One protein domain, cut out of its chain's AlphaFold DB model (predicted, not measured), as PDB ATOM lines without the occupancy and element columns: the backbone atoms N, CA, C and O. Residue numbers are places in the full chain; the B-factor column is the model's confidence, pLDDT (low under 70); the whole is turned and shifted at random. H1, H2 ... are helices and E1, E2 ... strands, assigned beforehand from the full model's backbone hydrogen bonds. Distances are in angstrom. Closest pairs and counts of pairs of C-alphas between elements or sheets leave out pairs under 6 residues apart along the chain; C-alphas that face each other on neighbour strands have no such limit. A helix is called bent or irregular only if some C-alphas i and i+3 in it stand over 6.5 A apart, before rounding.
ATOM      1  N   PRO A 720      60.043 189.882 265.528       57.03
ATOM      2  CA  PRO A 720      60.023 190.344 266.911       57.03
ATOM      3  C   PRO A 720      61.116 189.649 267.734       57.03
ATOM      4  O   PRO A 720      61.167 188.420 267.810       57.03
ATOM      5  N   GLY A 721      62.019 190.438 268.326       61.34
ATOM      6  CA  GLY A 721      63.120 189.959 269.168       61.34
ATOM      7  C   GLY A 721      64.503 189.901 268.504       61.34
ATOM      8  O   GLY A 721      65.497 189.829 269.230       61.34
ATOM      9  N   THR A 722      64.626 189.991 267.177       68.00
ATOM     10  CA  THR A 722      65.934 190.081 266.496       68.00
ATOM     11  C   THR A 722      66.166 191.511 266.017       68.00
ATOM     12  O   THR A 722      65.595 191.915 265.016       68.00
ATOM     13  N   ALA A 723      67.030 192.261 266.709       69.31
ATOM     14  CA  ALA A 723      67.296 193.659 266.353       69.31
ATOM     15  C   ALA A 723      68.111 193.805 265.055       69.31
ATOM     16  O   ALA A 723      67.864 194.683 264.233       69.31
ATOM     17  N   ALA A 724      69.079 192.911 264.834       82.81
ATOM     18  CA  ALA A 724      69.938 192.954 263.659       82.81
ATOM     19  C   ALA A 724      70.333 191.557 263.175       82.81
ATOM     20  O   ALA A 724      70.411 190.606 263.955       82.81
ATOM     21  N   THR A 725      70.631 191.462 261.884       89.00
ATOM     22  CA  THR A 725      71.208 190.278 261.237       89.00
ATOM     23  C   THR A 725      72.303 190.694 260.254       89.00
ATOM     24  O   THR A 725      72.521 191.883 260.028       89.00
ATOM     25  N   GLU A 726      73.027 189.734 259.692       90.62
ATOM     26  CA  GLU A 726      74.100 189.972 258.728       90.62
ATOM     27  C   GLU A 726      73.912 189.073 257.505       90.62
ATOM     28  O   GLU A 726      73.629 187.879 257.629       90.62
ATOM     29  N   ILE A 727      74.076 189.668 256.327       95.19
ATOM     30  CA  ILE A 727      74.178 188.958 255.053       95.19
ATOM     31  C   ILE A 727      75.575 189.151 254.475       95.19
ATOM     32  O   ILE A 727      76.192 190.202 254.663       95.19
ATOM     33  N   SER A 728      76.060 188.152 253.743       96.19
ATOM     34  CA  SER A 728      77.378 188.198 253.111       96.19
ATOM     35  C   SER A 728      77.358 187.586 251.716       96.19
ATOM     36  O   SER A 728      76.624 186.635 251.443       96.19
ATOM     37  N   ILE A 729      78.214 188.104 250.838       97.44
ATOM     38  CA  ILE A 729      78.500 187.540 249.518       97.44
ATOM     39  C   ILE A 729      79.996 187.256 249.447       97.44
ATOM     40  O   ILE A 729      80.800 188.128 249.779       97.44
ATOM     41  N   ALA A 730      80.374 186.052 249.016       96.81
ATOM     42  CA  ALA A 730      81.768 185.697 248.779       96.81
ATOM     43  C   ALA A 730      82.012 185.284 247.326       96.81
ATOM     44  O   ALA A 730      81.384 184.365 246.799       96.81
ATOM     45  N   PHE A 731      82.974 185.950 246.699       96.62
ATOM     46  CA  PHE A 731      83.427 185.715 245.336       96.62
ATOM     47  C   PHE A 731      84.729 184.921 245.378       96.62
ATOM     48  O   PHE A 731      85.727 185.392 245.925       96.62
ATOM     49  N   THR A 732      84.728 183.705 244.836       95.06
ATOM     50  CA  THR A 732      85.924 182.854 244.812       95.06
ATOM     51  C   THR A 732      86.888 183.331 243.730       95.06
ATOM     52  O   THR A 732      86.487 183.591 242.595       95.06
ATOM     53  N   LEU A 733      88.168 183.439 244.083       94.12
ATOM     54  CA  LEU A 733      89.217 183.993 243.234       94.12
ATOM     55  C   LEU A 733      90.369 183.006 243.075       94.12
ATOM     56  O   LEU A 733      90.760 182.319 244.021       94.12
ATOM     57  N   GLN A 734      90.947 182.991 241.880       91.62
ATOM     58  CA  GLN A 734      92.194 182.308 241.577       91.62
ATOM     59  C   GLN A 734      93.328 183.335 241.532       91.62
ATOM     60  O   GLN A 734      93.299 184.266 240.731       91.62
ATOM     61  N   GLU A 735      94.309 183.167 242.416       87.56
ATOM     62  CA  GLU A 735      95.509 184.006 242.469       87.56
ATOM     63  C   GLU A 735      96.475 183.575 241.357       87.56
ATOM     64  O   GLU A 735      96.790 182.390 241.214       87.56
ATOM     65  N   THR A 736      96.896 184.526 240.533       84.38
ATOM     66  CA  THR A 736      97.824 184.300 239.424       84.38
ATOM     67  C   THR A 736      99.274 184.529 239.852       84.38
ATOM     68  O   THR A 736      99.559 185.052 240.929       84.38
ATOM     69  N   LEU A 737     100.225 184.146 238.993       79.38
ATOM     70  CA  LEU A 737     101.665 184.285 239.263       79.38
ATOM     71  C   LEU A 737     102.119 185.747 239.420       79.38
ATOM     72  O   LEU A 737     103.097 186.011 240.113       79.38
ATOM     73  N   ASP A 738     101.416 186.689 238.792       75.50
ATOM     74  CA  ASP A 738     101.630 188.136 238.899       75.50
ATOM     75  C   ASP A 738     100.961 188.764 240.137       75.50
ATOM     76  O   ASP A 738     101.051 189.975 240.333       75.50
ATOM     77  N   GLY A 739     100.306 187.961 240.987       76.81
ATOM     78  CA  GLY A 739      99.616 188.431 242.191       76.81
ATOM     79  C   GLY A 739      98.274 189.120 241.918       76.81
ATOM     80  O   GLY A 739      97.749 189.804 242.799       76.81
ATOM     81  N   SER A 740      97.721 188.967 240.709       79.94
ATOM     82  CA  SER A 740      96.369 189.414 240.374       79.94
ATOM     83  C   SER A 740      95.331 188.317 240.649       79.94
ATOM     84  O   SER A 740      95.660 187.177 240.989       79.94
ATOM     85  N   TYR A 741      94.049 188.685 240.588       88.50
ATOM     86  CA  TYR A 741      92.942 187.779 240.880       88.50
ATOM     87  C   TYR A 741      92.069 187.571 239.648       88.50
ATOM     88  O   TYR A 741      91.511 188.524 239.109       88.50
ATOM     89  N   ASN A 742      91.889 186.309 239.261       89.81
ATOM     90  CA  ASN A 742      90.912 185.902 238.260       89.81
ATOM     91  C   ASN A 742      89.654 185.325 238.928       89.81
ATOM     92  O   ASN A 742      89.761 184.648 239.953       89.81
ATOM     93  N   PRO A 743      88.460 185.558 238.362       92.81
ATOM     94  CA  PRO A 743      87.222 185.010 238.899       92.81
ATOM     95  C   PRO A 743      87.162 183.487 238.709       92.81
ATOM     96  O   PRO A 743      87.452 182.972 237.628       92.81
ATOM     97  N   HIS A 744      86.750 182.761 239.748       92.81
ATOM     98  CA  HIS A 744      86.494 181.321 239.684       92.81
ATOM     99  C   HIS A 744      84.986 181.065 239.545       92.81
ATOM    100  O   HIS A 744      84.228 181.290 240.485       92.81
ATOM    101  N   LEU A 745      84.548 180.608 238.368       92.56
ATOM    102  CA  LEU A 745      83.141 180.666 237.930       92.56
ATOM    103  C   LEU A 745      82.336 179.364 238.100       92.56
ATOM    104  O   LEU A 745      81.273 179.214 237.492       92.56
ATOM    105  N   ASP A 746      82.808 178.438 238.930       92.38
ATOM    106  CA  ASP A 746      82.071 177.214 239.251       92.38
ATOM    107  C   ASP A 746      80.847 177.488 240.128       92.38
ATOM    108  O   ASP A 746      80.842 178.407 240.951       92.38
ATOM    109  N   GLN A 747      79.831 176.627 240.018       94.00
ATOM    110  CA  GLN A 747      78.651 176.712 240.874       94.00
ATOM    111  C   GLN A 747      79.012 176.537 242.354       94.00
ATOM    112  O   GLN A 747      79.549 175.498 242.770       94.00
ATOM    113  N   GLN A 748      78.627 177.530 243.146       93.19
ATOM    114  CA  GLN A 748      78.866 177.628 244.577       93.19
ATOM    115  C   GLN A 748      77.601 177.277 245.384       93.19
ATOM    116  O   GLN A 748      76.475 177.489 244.916       93.19
ATOM    117  N   PRO A 749      77.754 176.708 246.591       91.50
ATOM    118  CA  PRO A 749      76.632 176.483 247.492       91.50
ATOM    119  C   PRO A 749      76.180 177.787 248.161       91.50
ATOM    120  O   PRO A 749      76.965 178.716 248.355       91.50
ATOM    121  N   VAL A 750      74.904 177.835 248.539       93.31
ATOM    122  CA  VAL A 750      74.374 178.869 249.439       93.31
ATOM    123  C   VAL A 750      74.622 178.428 250.875       93.31
ATOM    124  O   VAL A 750      74.582 177.240 251.162       93.31
ATOM    125  N   PHE A 751      74.867 179.364 251.777       91.75
ATOM    126  CA  PHE A 751      75.115 179.113 253.183       91.75
ATOM    127  C   PHE A 751      73.976 179.648 254.044       91.75
ATOM    128  O   PHE A 751      73.348 180.666 253.750       91.75
ATOM    129  N   SER A 752      73.758 178.934 255.142       88.56
ATOM    130  CA  SER A 752      73.210 179.474 256.378       88.56
ATOM    131  C   SER A 752      74.150 179.034 257.494       88.56
ATOM    132  O   SER A 752      73.927 178.025 258.160       88.56
ATOM    133  N   PHE A 753      75.287 179.735 257.579       83.50
ATOM    134  CA  PHE A 753      76.525 179.436 258.327       83.50
ATOM    135  C   PHE A 753      77.219 178.120 257.931       83.50
ATOM    136  O   PHE A 753      78.441 178.064 257.860       83.50
ATOM    137  N   LEU A 754      76.445 177.090 257.598       84.56
ATOM    138  CA  LEU A 754      76.862 175.855 256.951       84.56
ATOM    139  C   LEU A 754      76.361 175.810 255.499       84.56
ATOM    140  O   LEU A 754      75.350 176.452 255.184       84.56
ATOM    141  N   PRO A 755      77.040 175.058 254.616       86.56
ATOM    142  CA  PRO A 755      76.654 174.929 253.221       86.56
ATOM    143  C   PRO A 755      75.320 174.192 253.083       86.56
ATOM    144  O   PRO A 755      75.078 173.159 253.701       86.56
ATOM    145  N   LEU A 756      74.474 174.735 252.219       86.94
ATOM    146  CA  LEU A 756      73.264 174.133 251.679       86.94
ATOM    147  C   LEU A 756      73.549 173.635 250.252       86.94
ATOM    148  O   LEU A 756      74.683 173.654 249.762       86.94
ATOM    149  N   ARG A 757      72.500 173.227 249.535       85.31
ATOM    150  CA  ARG A 757      72.608 172.854 248.120       85.31
ATOM    151  C   ARG A 757      73.028 174.023 247.217       85.31
ATOM    152  O   ARG A 757      72.886 175.201 247.551       85.31
ATOM    153  N   LYS A 758      73.503 173.673 246.021       90.62
ATOM    154  CA  LYS A 758      73.814 174.624 244.946       90.62
ATOM    155  C   LYS A 758      72.537 175.039 244.215       90.62
ATOM    156  O   LYS A 758      71.705 174.196 243.876       90.62
ATOM    157  N   TYR A 759      72.419 176.337 243.945       91.44
ATOM    158  CA  TYR A 759      71.273 176.939 243.253       91.44
ATOM    159  C   TYR A 759      71.624 177.503 241.869       91.44
ATOM    160  O   TYR A 759      70.817 178.213 241.293       91.44
ATOM    161  N   GLY A 760      72.824 177.217 241.347       91.50
ATOM    162  CA  GLY A 760      73.292 177.727 240.049       91.50
ATOM    163  C   GLY A 760      74.130 179.011 240.114       91.50
ATOM    164  O   GLY A 760      74.696 179.438 239.111       91.50
ATOM    165  N   LEU A 761      74.284 179.599 241.304       94.94
ATOM    166  CA  LEU A 761      75.094 180.799 241.530       94.94
ATOM    167  C   LEU A 761      76.597 180.512 241.409       94.94
ATOM    168  O   LEU A 761      77.072 179.476 241.864       94.94
ATOM    169  N   LYS A 762      77.352 181.463 240.849       95.50
ATOM    170  CA  LYS A 762      78.823 181.400 240.689       95.50
ATOM    171  C   LYS A 762      79.590 182.047 241.849       95.50
ATOM    172  O   LYS A 762      80.802 182.213 241.797       95.50
ATOM    173  N   PHE A 763      78.869 182.451 242.884       96.25
ATOM    174  CA  PHE A 763      79.379 183.067 244.101       96.25
ATOM    175  C   PHE A 763      78.592 182.518 245.288       96.25
ATOM    176  O   PHE A 763      77.474 182.018 245.132       96.25
ATOM    177  N   ILE A 764      79.179 182.597 246.475       96.06
ATOM    178  CA  ILE A 764      78.560 182.106 247.700       96.06
ATOM    179  C   ILE A 764      77.679 183.206 248.291       96.06
ATOM    180  O   ILE A 764      78.121 184.341 248.465       96.06
ATOM    181  N   LEU A 765      76.446 182.848 248.640       95.94
ATOM    182  CA  LEU A 765      75.555 183.672 249.453       95.94
ATOM    183  C   LEU A 765      75.521 183.138 250.872       95.94
ATOM    184  O   LEU A 765      75.385 181.933 251.048       95.94
ATOM    185  N   GLN A 766      75.568 184.020 251.858       94.38
ATOM    186  CA  GLN A 766      75.355 183.680 253.256       94.38
ATOM    187  C   GLN A 766      74.297 184.601 253.863       94.38
ATOM    188  O   GLN A 766      74.357 185.820 253.717       94.38
ATOM    189  N   GLY A 767      73.354 184.005 254.588       91.94
ATOM    190  CA  GLY A 767      72.373 184.711 255.401       91.94
ATOM    191  C   GLY A 767      71.842 183.839 256.537       91.94
ATOM    192  O   GLY A 767      71.925 182.608 256.499       91.94
ATOM    193  N   ASP A 768      71.257 184.471 257.555       88.50
ATOM    194  CA  ASP A 768      70.565 183.787 258.660       88.50
ATOM    195  C   ASP A 768      69.198 183.237 258.210       88.50
ATOM    196  O   ASP A 768      68.146 183.627 258.716       88.50
ATOM    197  N   PHE A 769      69.196 182.385 257.183       90.25
ATOM    198  CA  PHE A 769      67.979 181.826 256.609       90.25
ATOM    199  C   PHE A 769      67.264 180.881 257.584       90.25
ATOM    200  O   PHE A 769      67.866 180.028 258.234       90.25
ATOM    201  N   VAL A 770      65.936 180.973 257.620       87.12
ATOM    202  CA  VAL A 770      65.074 179.973 258.252       87.12
ATOM    203  C   VAL A 770      65.052 178.728 257.368       87.12
ATOM    204  O   VAL A 770      64.674 178.791 256.197       87.12
ATOM    205  N   LEU A 771      65.464 177.595 257.934       85.75
ATOM    206  CA  LEU A 771      65.545 176.318 257.230       85.75
ATOM    207  C   LEU A 771      64.461 175.339 257.721       85.75
ATOM    208  O   LEU A 771      64.165 175.296 258.928       85.75
ATOM    209  N   PRO A 772      63.923 174.478 256.834       78.94
ATOM    210  CA  PRO A 772      63.117 173.335 257.245       78.94
ATOM    211  C   PRO A 772      63.946 172.370 258.106       78.94
ATOM    212  O   PRO A 772      65.173 172.447 258.171       78.94
ATOM    213  N   SER A 773      63.289 171.439 258.801       71.38
ATOM    214  CA  SER A 773      63.986 170.487 259.686       71.38
ATOM    215  C   SER A 773      64.975 169.571 258.965       71.38
ATOM    216  O   SER A 773      65.943 169.166 259.595       71.38
ATOM    217  N   GLY A 780      60.844 178.907 251.594       83.38
ATOM    218  CA  GLY A 780      60.394 179.938 250.665       83.38
ATOM    219  C   GLY A 780      59.183 180.721 251.158       83.38
ATOM    220  O   GLY A 780      59.020 181.867 250.748       83.38
ATOM    221  N   ASP A 781      58.392 180.154 252.070       85.62
ATOM    222  CA  ASP A 781      57.182 180.785 252.604       85.62
ATOM    223  C   ASP A 781      57.477 181.683 253.812       85.62
ATOM    224  O   ASP A 781      56.595 182.397 254.287       85.62
ATOM    225  N   SER A 782      58.723 181.700 254.289       88.81
ATOM    226  CA  SER A 782      59.167 182.562 255.381       88.81
ATOM    227  C   SER A 782      59.310 184.026 254.924       88.81
ATOM    228  O   SER A 782      60.173 184.316 254.085       88.81
ATOM    229  N   PRO A 783      58.558 184.985 255.517       89.25
ATOM    230  CA  PRO A 783      58.727 186.419 255.251       89.25
ATOM    231  C   PRO A 783      60.168 186.889 255.477       89.25
ATOM    232  O   PRO A 783      60.709 187.674 254.705       89.25
ATOM    233  N   TRP A 784      60.818 186.339 256.506       89.81
ATOM    234  CA  TRP A 784      62.205 186.633 256.850       89.81
ATOM    235  C   TRP A 784      63.171 186.299 255.712       89.81
ATOM    236  O   TRP A 784      64.013 187.116 255.352       89.81
ATOM    237  N   ASN A 785      63.036 185.115 255.109       91.88
ATOM    238  CA  ASN A 785      63.920 184.700 254.022       91.88
ATOM    239  C   ASN A 785      63.690 185.531 252.762       91.88
ATOM    240  O   ASN A 785      64.655 185.899 252.094       91.88
ATOM    241  N   GLN A 786      62.428 185.832 252.444       91.69
ATOM    242  CA  GLN A 786      62.070 186.681 251.306       91.69
ATOM    243  C   GLN A 786      62.631 188.103 251.461       91.69
ATOM    244  O   GLN A 786      63.085 188.682 250.476       91.69
ATOM    245  N   TRP A 787      62.667 188.633 252.686       91.44
ATOM    246  CA  TRP A 787      63.314 189.912 252.981       91.44
ATOM    247  C   TRP A 787      64.837 189.839 252.862       91.44
ATOM    248  O   TRP A 787      65.437 190.658 252.178       91.44
ATOM    249  N   LEU A 788      65.485 188.813 253.428       92.62
ATOM    250  CA  LEU A 788      66.928 188.627 253.225       92.62
ATOM    251  C   LEU A 788      67.280 188.563 251.731       92.62
ATOM    252  O   LEU A 788      68.263 189.163 251.299       92.62
ATOM    253  N   LEU A 789      66.455 187.879 250.928       93.06
ATOM    254  CA  LEU A 789      66.614 187.808 249.476       93.06
ATOM    255  C   LEU A 789      66.558 189.191 248.806       93.06
ATOM    256  O   LEU A 789      67.325 189.435 247.871       93.06
ATOM    257  N   SER A 790      65.694 190.103 249.276       90.19
ATOM    258  CA  SER A 790      65.568 191.453 248.707       90.19
ATOM    259  C   SER A 790      66.752 192.373 248.980       90.19
ATOM    260  O   SER A 790      66.963 193.309 248.206       90.19
ATOM    261  N   GLU A 791      67.560 192.074 249.997       92.69
ATOM    262  CA  GLU A 791      68.719 192.888 250.382       92.69
ATOM    263  C   GLU A 791      69.998 192.550 249.591       92.69
ATOM    264  O   GLU A 791      70.826 193.430 249.332       92.69
ATOM    265  N   PHE A 792      70.154 191.308 249.113       95.25
ATOM    266  CA  PHE A 792      71.355 190.883 248.372       95.25
ATOM    267  C   PHE A 792      71.683 191.690 247.102       95.25
ATOM    268  O   PHE A 792      72.868 191.934 246.873       95.25
ATOM    269  N   PRO A 793      70.722 192.125 246.260       93.88
ATOM    270  CA  PRO A 793      71.029 192.921 245.070       93.88
ATOM    271  C   PRO A 793      71.777 194.222 245.378       93.88
ATOM    272  O   PRO A 793      72.700 194.588 244.652       93.88
ATOM    273  N   SER A 794      71.405 194.911 246.460       92.31
ATOM    274  CA  SER A 794      72.070 196.146 246.889       92.31
ATOM    275  C   SER A 794      73.500 195.860 247.353       92.31
ATOM    276  O   SER A 794      74.432 196.557 246.943       92.31
ATOM    277  N   LEU A 795      73.684 194.786 248.130       96.12
ATOM    278  CA  LEU A 795      75.002 194.330 248.569       96.12
ATOM    279  C   LEU A 795      75.894 193.954 247.378       96.12
ATOM    280  O   LEU A 795      77.037 194.400 247.316       96.12
ATOM    281  N   PHE A 796      75.359 193.217 246.399       97.19
ATOM    282  CA  PHE A 796      76.078 192.823 245.185       97.19
ATOM    283  C   PHE A 796      76.604 194.041 244.418       97.19
ATOM    284  O   PHE A 796      77.786 194.099 244.104       97.19
ATOM    285  N   VAL A 797      75.763 195.047 244.162       94.56
ATOM    286  CA  VAL A 797      76.200 196.265 243.454       94.56
ATOM    287  C   VAL A 797      77.232 197.048 244.269       94.56
ATOM    288  O   VAL A 797      78.208 197.544 243.715       94.56
ATOM    289  N   SER A 798      77.056 197.147 245.590       93.81
ATOM    290  CA  SER A 798      78.031 197.842 246.441       93.81
ATOM    291  C   SER A 798      79.398 197.147 246.476       93.81
ATOM    292  O   SER A 798      80.426 197.821 246.557       93.81
ATOM    293  N   ALA A 799      79.414 195.813 246.350       96.19
ATOM    294  CA  ALA A 799      80.625 195.002 246.365       96.19
ATOM    295  C   ALA A 799      81.532 195.265 245.155       96.19
ATOM    296  O   ALA A 799      82.746 195.121 245.282       96.19
ATOM    297  N   GLU A 800      80.976 195.694 244.018       95.44
ATOM    298  CA  GLU A 800      81.741 195.994 242.802       95.44
ATOM    299  C   GLU A 800      82.829 197.038 243.053       95.44
ATOM    300  O   GLU A 800      83.987 196.835 242.691       95.44
ATOM    301  N   ARG A 801      82.480 198.144 243.718       91.81
ATOM    302  CA  ARG A 801      83.436 199.229 243.982       91.81
ATOM    303  C   ARG A 801      84.583 198.742 244.853       91.81
ATOM    304  O   ARG A 801      85.742 198.902 244.492       91.81
ATOM    305  N   SER A 802      84.255 198.062 245.950       93.50
ATOM    306  CA  SER A 802      85.257 197.488 246.848       93.50
ATOM    307  C   SER A 802      86.121 196.425 246.161       93.50
ATOM    308  O   SER A 802      87.303 196.308 246.479       93.50
ATOM    309  N   PHE A 803      85.564 195.677 245.204       94.56
ATOM    310  CA  PHE A 803      86.315 194.730 244.387       94.56
ATOM    311  C   PHE A 803      87.293 195.446 243.443       94.56
ATOM    312  O   PHE A 803      88.464 195.082 243.378       94.56
ATOM    313  N   CYS A 804      86.853 196.502 242.757       92.81
ATOM    314  CA  CYS A 804      87.705 197.327 241.895       92.81
ATOM    315  C   CYS A 804      88.793 198.099 242.668       92.81
ATOM    316  O   CYS A 804      89.840 198.402 242.099       92.81
ATOM    317  N   ASP A 805      88.582 198.366 243.959       91.12
ATOM    318  CA  ASP A 805      89.552 199.033 244.842       91.12
ATOM    319  C   ASP A 805      90.669 198.102 245.358       91.12
ATOM    320  O   ASP A 805      91.631 198.565 246.001       91.12
ATOM    321  N   LEU A 806      90.572 196.791 245.081       91.38
ATOM    322  CA  LEU A 806      91.605 195.821 245.436       91.38
ATOM    323  C   LEU A 806      92.963 196.234 244.837       91.38
ATOM    324  O   LEU A 806      93.021 196.720 243.704       91.38
ATOM    325  N   PRO A 807      94.087 196.008 245.550       89.38
ATOM    326  CA  PRO A 807      95.406 196.484 245.124       89.38
ATOM    327  C   PRO A 807      95.803 196.110 243.687       89.38
ATOM    328  O   PRO A 807      96.444 196.911 243.014       89.38
ATOM    329  N   CYS A 808      95.385 194.938 243.196       88.38
ATOM    330  CA  CYS A 808      95.672 194.470 241.838       88.38
ATOM    331  C   CYS A 808      94.906 195.223 240.735       88.38
ATOM    332  O   CYS A 808      95.342 195.216 239.587       88.38
ATOM    333  N   PHE A 809      93.790 195.884 241.062       90.19
ATOM    334  CA  PHE A 809      92.954 196.614 240.103       90.19
ATOM    335  C   PHE A 809      93.078 198.135 240.217       90.19
ATOM    336  O   PHE A 809      92.656 198.833 239.304       90.19
ATOM    337  N   ARG A 810      93.729 198.679 241.256       85.19
ATOM    338  CA  ARG A 810      93.862 200.140 241.452       85.19
ATOM    339  C   ARG A 810      94.421 200.898 240.246       85.19
ATOM    340  O   ARG A 810      93.977 202.006 239.968       85.19
ATOM    341  N   ASN A 811      95.379 200.307 239.533       86.00
ATOM    342  CA  ASN A 811      95.976 200.927 238.346       86.00
ATOM    343  C   ASN A 811      95.064 200.853 237.111       86.00
ATOM    344  O   ASN A 811      95.247 201.618 236.171       86.00
ATOM    345  N   ASN A 812      94.126 199.904 237.082       89.31
ATOM    346  CA  ASN A 812      93.198 199.691 235.979       89.31
ATOM    347  C   ASN A 812      91.882 199.083 236.511       89.31
ATOM    348  O   ASN A 812      91.693 197.860 236.458       89.31
ATOM    349  N   PRO A 813      90.972 199.920 237.041       92.06
ATOM    350  CA  PRO A 813      89.729 199.446 237.644       92.06
ATOM    351  C   PRO A 813      88.788 198.794 236.623       92.06
ATOM    352  O   PRO A 813      87.974 197.954 237.002       92.06
ATOM    353  N   ALA A 814      88.935 199.099 235.328       92.75
ATOM    354  CA  ALA A 814      88.160 198.480 234.254       92.75
ATOM    355  C   ALA A 814      88.385 196.962 234.146       92.75
ATOM    356  O   ALA A 814      87.431 196.219 233.912       92.75
ATOM    357  N   LYS A 815      89.605 196.467 234.410       92.06
ATOM    358  CA  LYS A 815      89.848 195.017 234.535       92.06
ATOM    359  C   LYS A 815      89.105 194.407 235.725       92.06
ATOM    360  O   LYS A 815      88.597 193.292 235.617       92.06
ATOM    361  N   GLY A 816      89.007 195.153 236.828       93.25
ATOM    362  CA  GLY A 816      88.200 194.781 237.991       93.25
ATOM    363  C   GLY A 816      86.716 194.668 237.641       93.25
ATOM    364  O   GLY A 816      86.099 193.661 237.976       93.25
ATOM    365  N   VAL A 817      86.173 195.629 236.880       95.31
ATOM    366  CA  VAL A 817      84.780 195.597 236.394       95.31
ATOM    367  C   VAL A 817      84.539 194.363 235.520       95.31
ATOM    368  O   VAL A 817      83.576 193.639 235.748       95.31
ATOM    369  N   THR A 818      85.431 194.056 234.571       94.69
ATOM    370  CA  THR A 818      85.346 192.832 233.745       94.69
ATOM    371  C   THR A 818      85.286 191.566 234.594       94.69
ATOM    372  O   THR A 818      84.409 190.720 234.405       94.69
ATOM    373  N   ALA A 819      86.208 191.433 235.551       94.06
ATOM    374  CA  ALA A 819      86.259 190.273 236.430       94.06
ATOM    375  C   ALA A 819      85.006 190.179 237.315       94.06
ATOM    376  O   ALA A 819      84.419 189.103 237.423       94.06
ATOM    377  N   PHE A 820      84.541 191.292 237.885       95.81
ATOM    378  CA  PHE A 820      83.352 191.328 238.733       95.81
ATOM    379  C   PHE A 820      82.070 190.993 237.956       95.81
ATOM    380  O   PHE A 820      81.286 190.139 238.371       95.81
ATOM    381  N   MET A 821      81.885 191.594 236.778       95.69
ATOM    382  CA  MET A 821      80.702 191.392 235.936       95.69
ATOM    383  C   MET A 821      80.555 189.945 235.447       95.69
ATOM    384  O   MET A 821      79.446 189.505 235.151       95.69
ATOM    385  N   SER A 822      81.640 189.163 235.420       94.81
ATOM    386  CA  SER A 822      81.586 187.733 235.089       94.81
ATOM    387  C   SER A 822      80.803 186.881 236.108       94.81
ATOM    388  O   SER A 822      80.315 185.799 235.759       94.81
ATOM    389  N   PHE A 823      80.624 187.382 237.338       95.81
ATOM    390  CA  PHE A 823      79.806 186.749 238.376       95.81
ATOM    391  C   PHE A 823      78.308 187.041 238.241       95.81
ATOM    392  O   PHE A 823      77.516 186.385 238.919       95.81
ATOM    393  N   VAL A 824      77.899 187.998 237.395       95.25
ATOM    394  CA  VAL A 824      76.485 188.354 237.223       95.25
ATOM    395  C   VAL A 824      75.733 187.161 236.617       95.25
ATOM    396  O   VAL A 824      76.051 186.742 235.499       95.25
ATOM    397  N   PRO A 825      74.744 186.590 237.328       90.94
ATOM    398  CA  PRO A 825      73.966 185.479 236.806       90.94
ATOM    399  C   PRO A 825      72.941 185.988 235.788       90.94
ATOM    400  O   PRO A 825      72.381 187.077 235.943       90.94
ATOM    401  N   LEU A 826      72.664 185.194 234.757       84.81
ATOM    402  CA  LEU A 826      71.600 185.470 233.795       84.81
ATOM    403  C   LEU A 826      70.299 184.770 234.208       84.81
ATOM    404  O   LEU A 826      70.268 183.866 235.045       84.81
ATOM    405  N   VAL A 827      69.182 185.217 233.633       75.94
ATOM    406  CA  VAL A 827      67.867 184.622 233.903       75.94
ATOM    407  C   VAL A 827      67.854 183.175 233.407       75.94
ATOM    408  O   VAL A 827      68.097 182.919 232.230       75.94
ATOM    409  N   GLY A 828      67.533 182.242 234.304       74.38
ATOM    410  CA  GLY A 828      67.563 180.800 234.043       74.38
ATOM    411  C   GLY A 828      68.845 180.095 234.498       74.38
ATOM    412  O   GLY A 828      68.843 178.870 234.553       74.38
ATOM    413  N   ASP A 829      69.899 180.829 234.879       80.88
ATOM    414  CA  ASP A 829      71.105 180.229 235.477       80.88
ATOM    415  C   ASP A 829      70.853 179.744 236.913       80.88
ATOM    416  O   ASP A 829      71.550 178.857 237.402       80.88
ATOM    417  N   VAL A 830      69.879 180.359 237.592       87.62
ATOM    418  CA  VAL A 830      69.583 180.160 239.014       87.62
ATOM    419  C   VAL A 830      68.189 179.563 239.178       87.62
ATOM    420  O   VAL A 830      67.240 180.012 238.537       87.62
ATOM    421  N   HIS A 831      68.057 178.574 240.062       86.12
ATOM    422  CA  HIS A 831      66.817 177.826 240.300       86.12
ATOM    423  C   HIS A 831      66.340 177.893 241.757       86.12
ATOM    424  O   HIS A 831      67.040 178.373 242.649       86.12
ATOM    425  N   GLY A 832      65.137 177.372 242.015       87.38
ATOM    426  CA  GLY A 832      64.546 177.296 243.354       87.38
ATOM    427  C   GLY A 832      64.250 178.672 243.956       87.38
ATOM    428  O   GLY A 832      63.932 179.609 243.239       87.38
ATOM    429  N   PHE A 833      64.390 178.800 245.280       89.06
ATOM    430  CA  PHE A 833      64.099 180.035 246.025       89.06
ATOM    431  C   PHE A 833      64.834 181.284 245.493       89.06
ATOM    432  O   PHE A 833      64.330 182.394 245.612       89.06
ATOM    433  N   PHE A 834      66.011 181.110 244.885       91.12
ATOM    434  CA  PHE A 834      66.844 182.207 244.386       91.12
ATOM    435  C   PHE A 834      66.615 182.534 242.897       91.12
ATOM    436  O   PHE A 834      67.347 183.354 242.346       91.12
ATOM    437  N   SER A 835      65.629 181.929 242.221       86.44
ATOM    438  CA  SER A 835      65.395 182.101 240.773       86.44
ATOM    439  C   SER A 835      65.123 183.550 240.343       86.44
ATOM    440  O   SER A 835      65.459 183.941 239.223       86.44
ATOM    441  N   SER A 836      64.561 184.371 241.235       84.62
ATOM    442  CA  SER A 836      64.291 185.795 241.002       84.62
ATOM    443  C   SER A 836      65.528 186.688 241.176       84.62
ATOM    444  O   SER A 836      65.580 187.786 240.611       84.62
ATOM    445  N   LEU A 837      66.569 186.214 241.873       90.06
ATOM    446  CA  LEU A 837      67.765 186.995 242.206       90.06
ATOM    447  C   LEU A 837      68.501 187.566 240.975       90.06
ATOM    448  O   LEU A 837      68.847 188.749 241.016       90.06
ATOM    449  N   PRO A 838      68.706 186.826 239.860       89.12
ATOM    450  CA  PRO A 838      69.317 187.383 238.652       89.12
ATOM    451  C   PRO A 838      68.584 188.612 238.112       89.12
ATOM    452  O   PRO A 838      69.219 189.605 237.758       89.12
ATOM    453  N   ARG A 839      67.242 188.591 238.096       82.50
ATOM    454  CA  ARG A 839      66.441 189.742 237.647       82.50
ATOM    455  C   ARG A 839      66.635 190.936 238.568       82.50
ATOM    456  O   ARG A 839      66.804 192.054 238.084       82.50
ATOM    457  N   MET A 840      66.655 190.698 239.876       85.50
ATOM    458  CA  MET A 840      66.827 191.747 240.880       85.50
ATOM    459  C   MET A 840      68.222 192.384 240.798       85.50
ATOM    460  O   MET A 840      68.329 193.613 240.804       85.50
ATOM    461  N   ILE A 841      69.280 191.577 240.635       90.94
ATOM    462  CA  ILE A 841      70.656 192.057 240.416       90.94
ATOM    463  C   ILE A 841      70.741 192.871 239.120       90.94
ATOM    464  O   ILE A 841      71.208 194.009 239.145       90.94
ATOM    465  N   LEU A 842      70.238 192.342 237.997       87.06
ATOM    466  CA  LEU A 842      70.252 193.044 236.708       87.06
ATOM    467  C   LEU A 842      69.482 194.368 236.767       87.06
ATOM    468  O   LEU A 842      69.947 195.371 236.229       87.06
ATOM    469  N   SER A 843      68.331 194.399 237.442       82.56
ATOM    470  CA  SER A 843      67.548 195.622 237.632       82.56
ATOM    471  C   SER A 843      68.343 196.688 238.388       82.56
ATOM    472  O   SER A 843      68.412 197.833 237.946       82.56
ATOM    473  N   ARG A 844      69.013 196.307 239.485       86.06
ATOM    474  CA  ARG A 844      69.853 197.229 240.264       86.06
ATOM    475  C   ARG A 844      71.088 197.688 239.490       86.06
ATOM    476  O   ARG A 844      71.409 198.874 239.542       86.06
ATOM    477  N   LEU A 845      71.751 196.807 238.742       89.94
ATOM    478  CA  LEU A 845      72.903 197.171 237.906       89.94
ATOM    479  C   LEU A 845      72.513 198.158 236.802       89.94
ATOM    480  O   LEU A 845      73.205 199.149 236.594       89.94
ATOM    481  N   ARG A 846      71.363 197.962 236.142       86.06
ATOM    482  CA  ARG A 846      70.865 198.888 235.108       86.06
ATOM    483  C   ARG A 846      70.741 200.317 235.620       86.06
ATOM    484  O   ARG A 846      71.018 201.243 234.862       86.06
ATOM    485  N   THR A 847      70.308 200.522 236.861       81.75
ATOM    486  CA  THR A 847      70.114 201.860 237.446       81.75
ATOM    487  C   THR A 847      71.354 202.413 238.145       81.75
ATOM    488  O   THR A 847      71.389 203.601 238.450       81.75
ATOM    489  N   SER A 848      72.358 201.579 238.404       89.00
ATOM    490  CA  SER A 848      73.548 201.960 239.165       89.00
ATOM    491  C   SER A 848      74.682 202.405 238.250       89.00
ATOM    492  O   SER A 848      74.817 201.923 237.128       89.00
ATOM    493  N   ASN A 849      75.525 203.312 238.740       93.12
ATOM    494  CA  ASN A 849      76.757 203.690 238.051       93.12
ATOM    495  C   ASN A 849      77.822 202.609 238.285       93.12
ATOM    496  O   ASN A 849      78.573 202.702 239.259       93.12
TER     497      ASN A 849
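This is residues 720 to 773 and 780 to 849 of the 1205 residues of the protein "uncharacterized protein LOC107864316" of Capsicum annuum (UniProt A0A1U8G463). A long strand, E1, has the short strands E5, E3 and E4 to one side and the bent helix H1 to the other. E2 folds back beside the last residues of E1, while H2 and H3 pack near opposite ends of arm H1b. The printed part has 124 residues, with five named strands, E1 to E5, then three named helices, H1 to H3; the class is mixed, helices and strands. The sheets E2 - E1 - E5 and E3 - E4 are antiparallel. The whole is compact, with a radius of gyration of the C-alphas of 15.3 A and spans of 47 by 31 by 29 A.

E1, residues 724 to 735, begins with C-alpha 724 at (69.938, 192.954, 263.659) and is 34.4 A long. E2 is residues 741 to 743, E5 764 to 766, E3 749 to 752 and E4 754 to 758. H1, residues 783 to 804, was assigned as one helix by its hydrogen bonds but is bent: C-alphas 790 and 793 are 6.7 A apart. Its arms are H1a, residues 783 to 790, 10.7 A, and H1b, 793 to 804, 17.5 A. H2 is residues 813 to 821, 12.2 A; H3, residues 837 to 847, 15.8 A, ends with C-alpha 847 at (70.114, 201.860, 237.446).

Pairing is staggered: E1 pairs with E5 over 728 to 730, N 728 to O 766 2.9 A, and with E2 over 733 to 735, N 734 to O 742 2.8 A. In the hairpin E3 and E4, N 754 and O 752 are 2.7 A apart, within hydrogen-bond range. H1a, H1b and H2 only graze the larger sheet. H1b and H2, a helical hairpin, touch at Cys 804 and Gly 816, their closest C-alphas, 4.7 A. H1b touches H3 at a steep tilt of 63 degrees, closest C-alphas Pro 793 and Ile 841, 4.7 A. Every O i to N i+4 pair is within hydrogen-bond range in H1a, H2 and H3, and 5 of 8 in H1b.

Residues 774 to 779 are not printed; C-alphas 773 and 780 are 13.5 A apart. The link H2 to H3 is long. Residues 720 to 723 are under pLDDT 70.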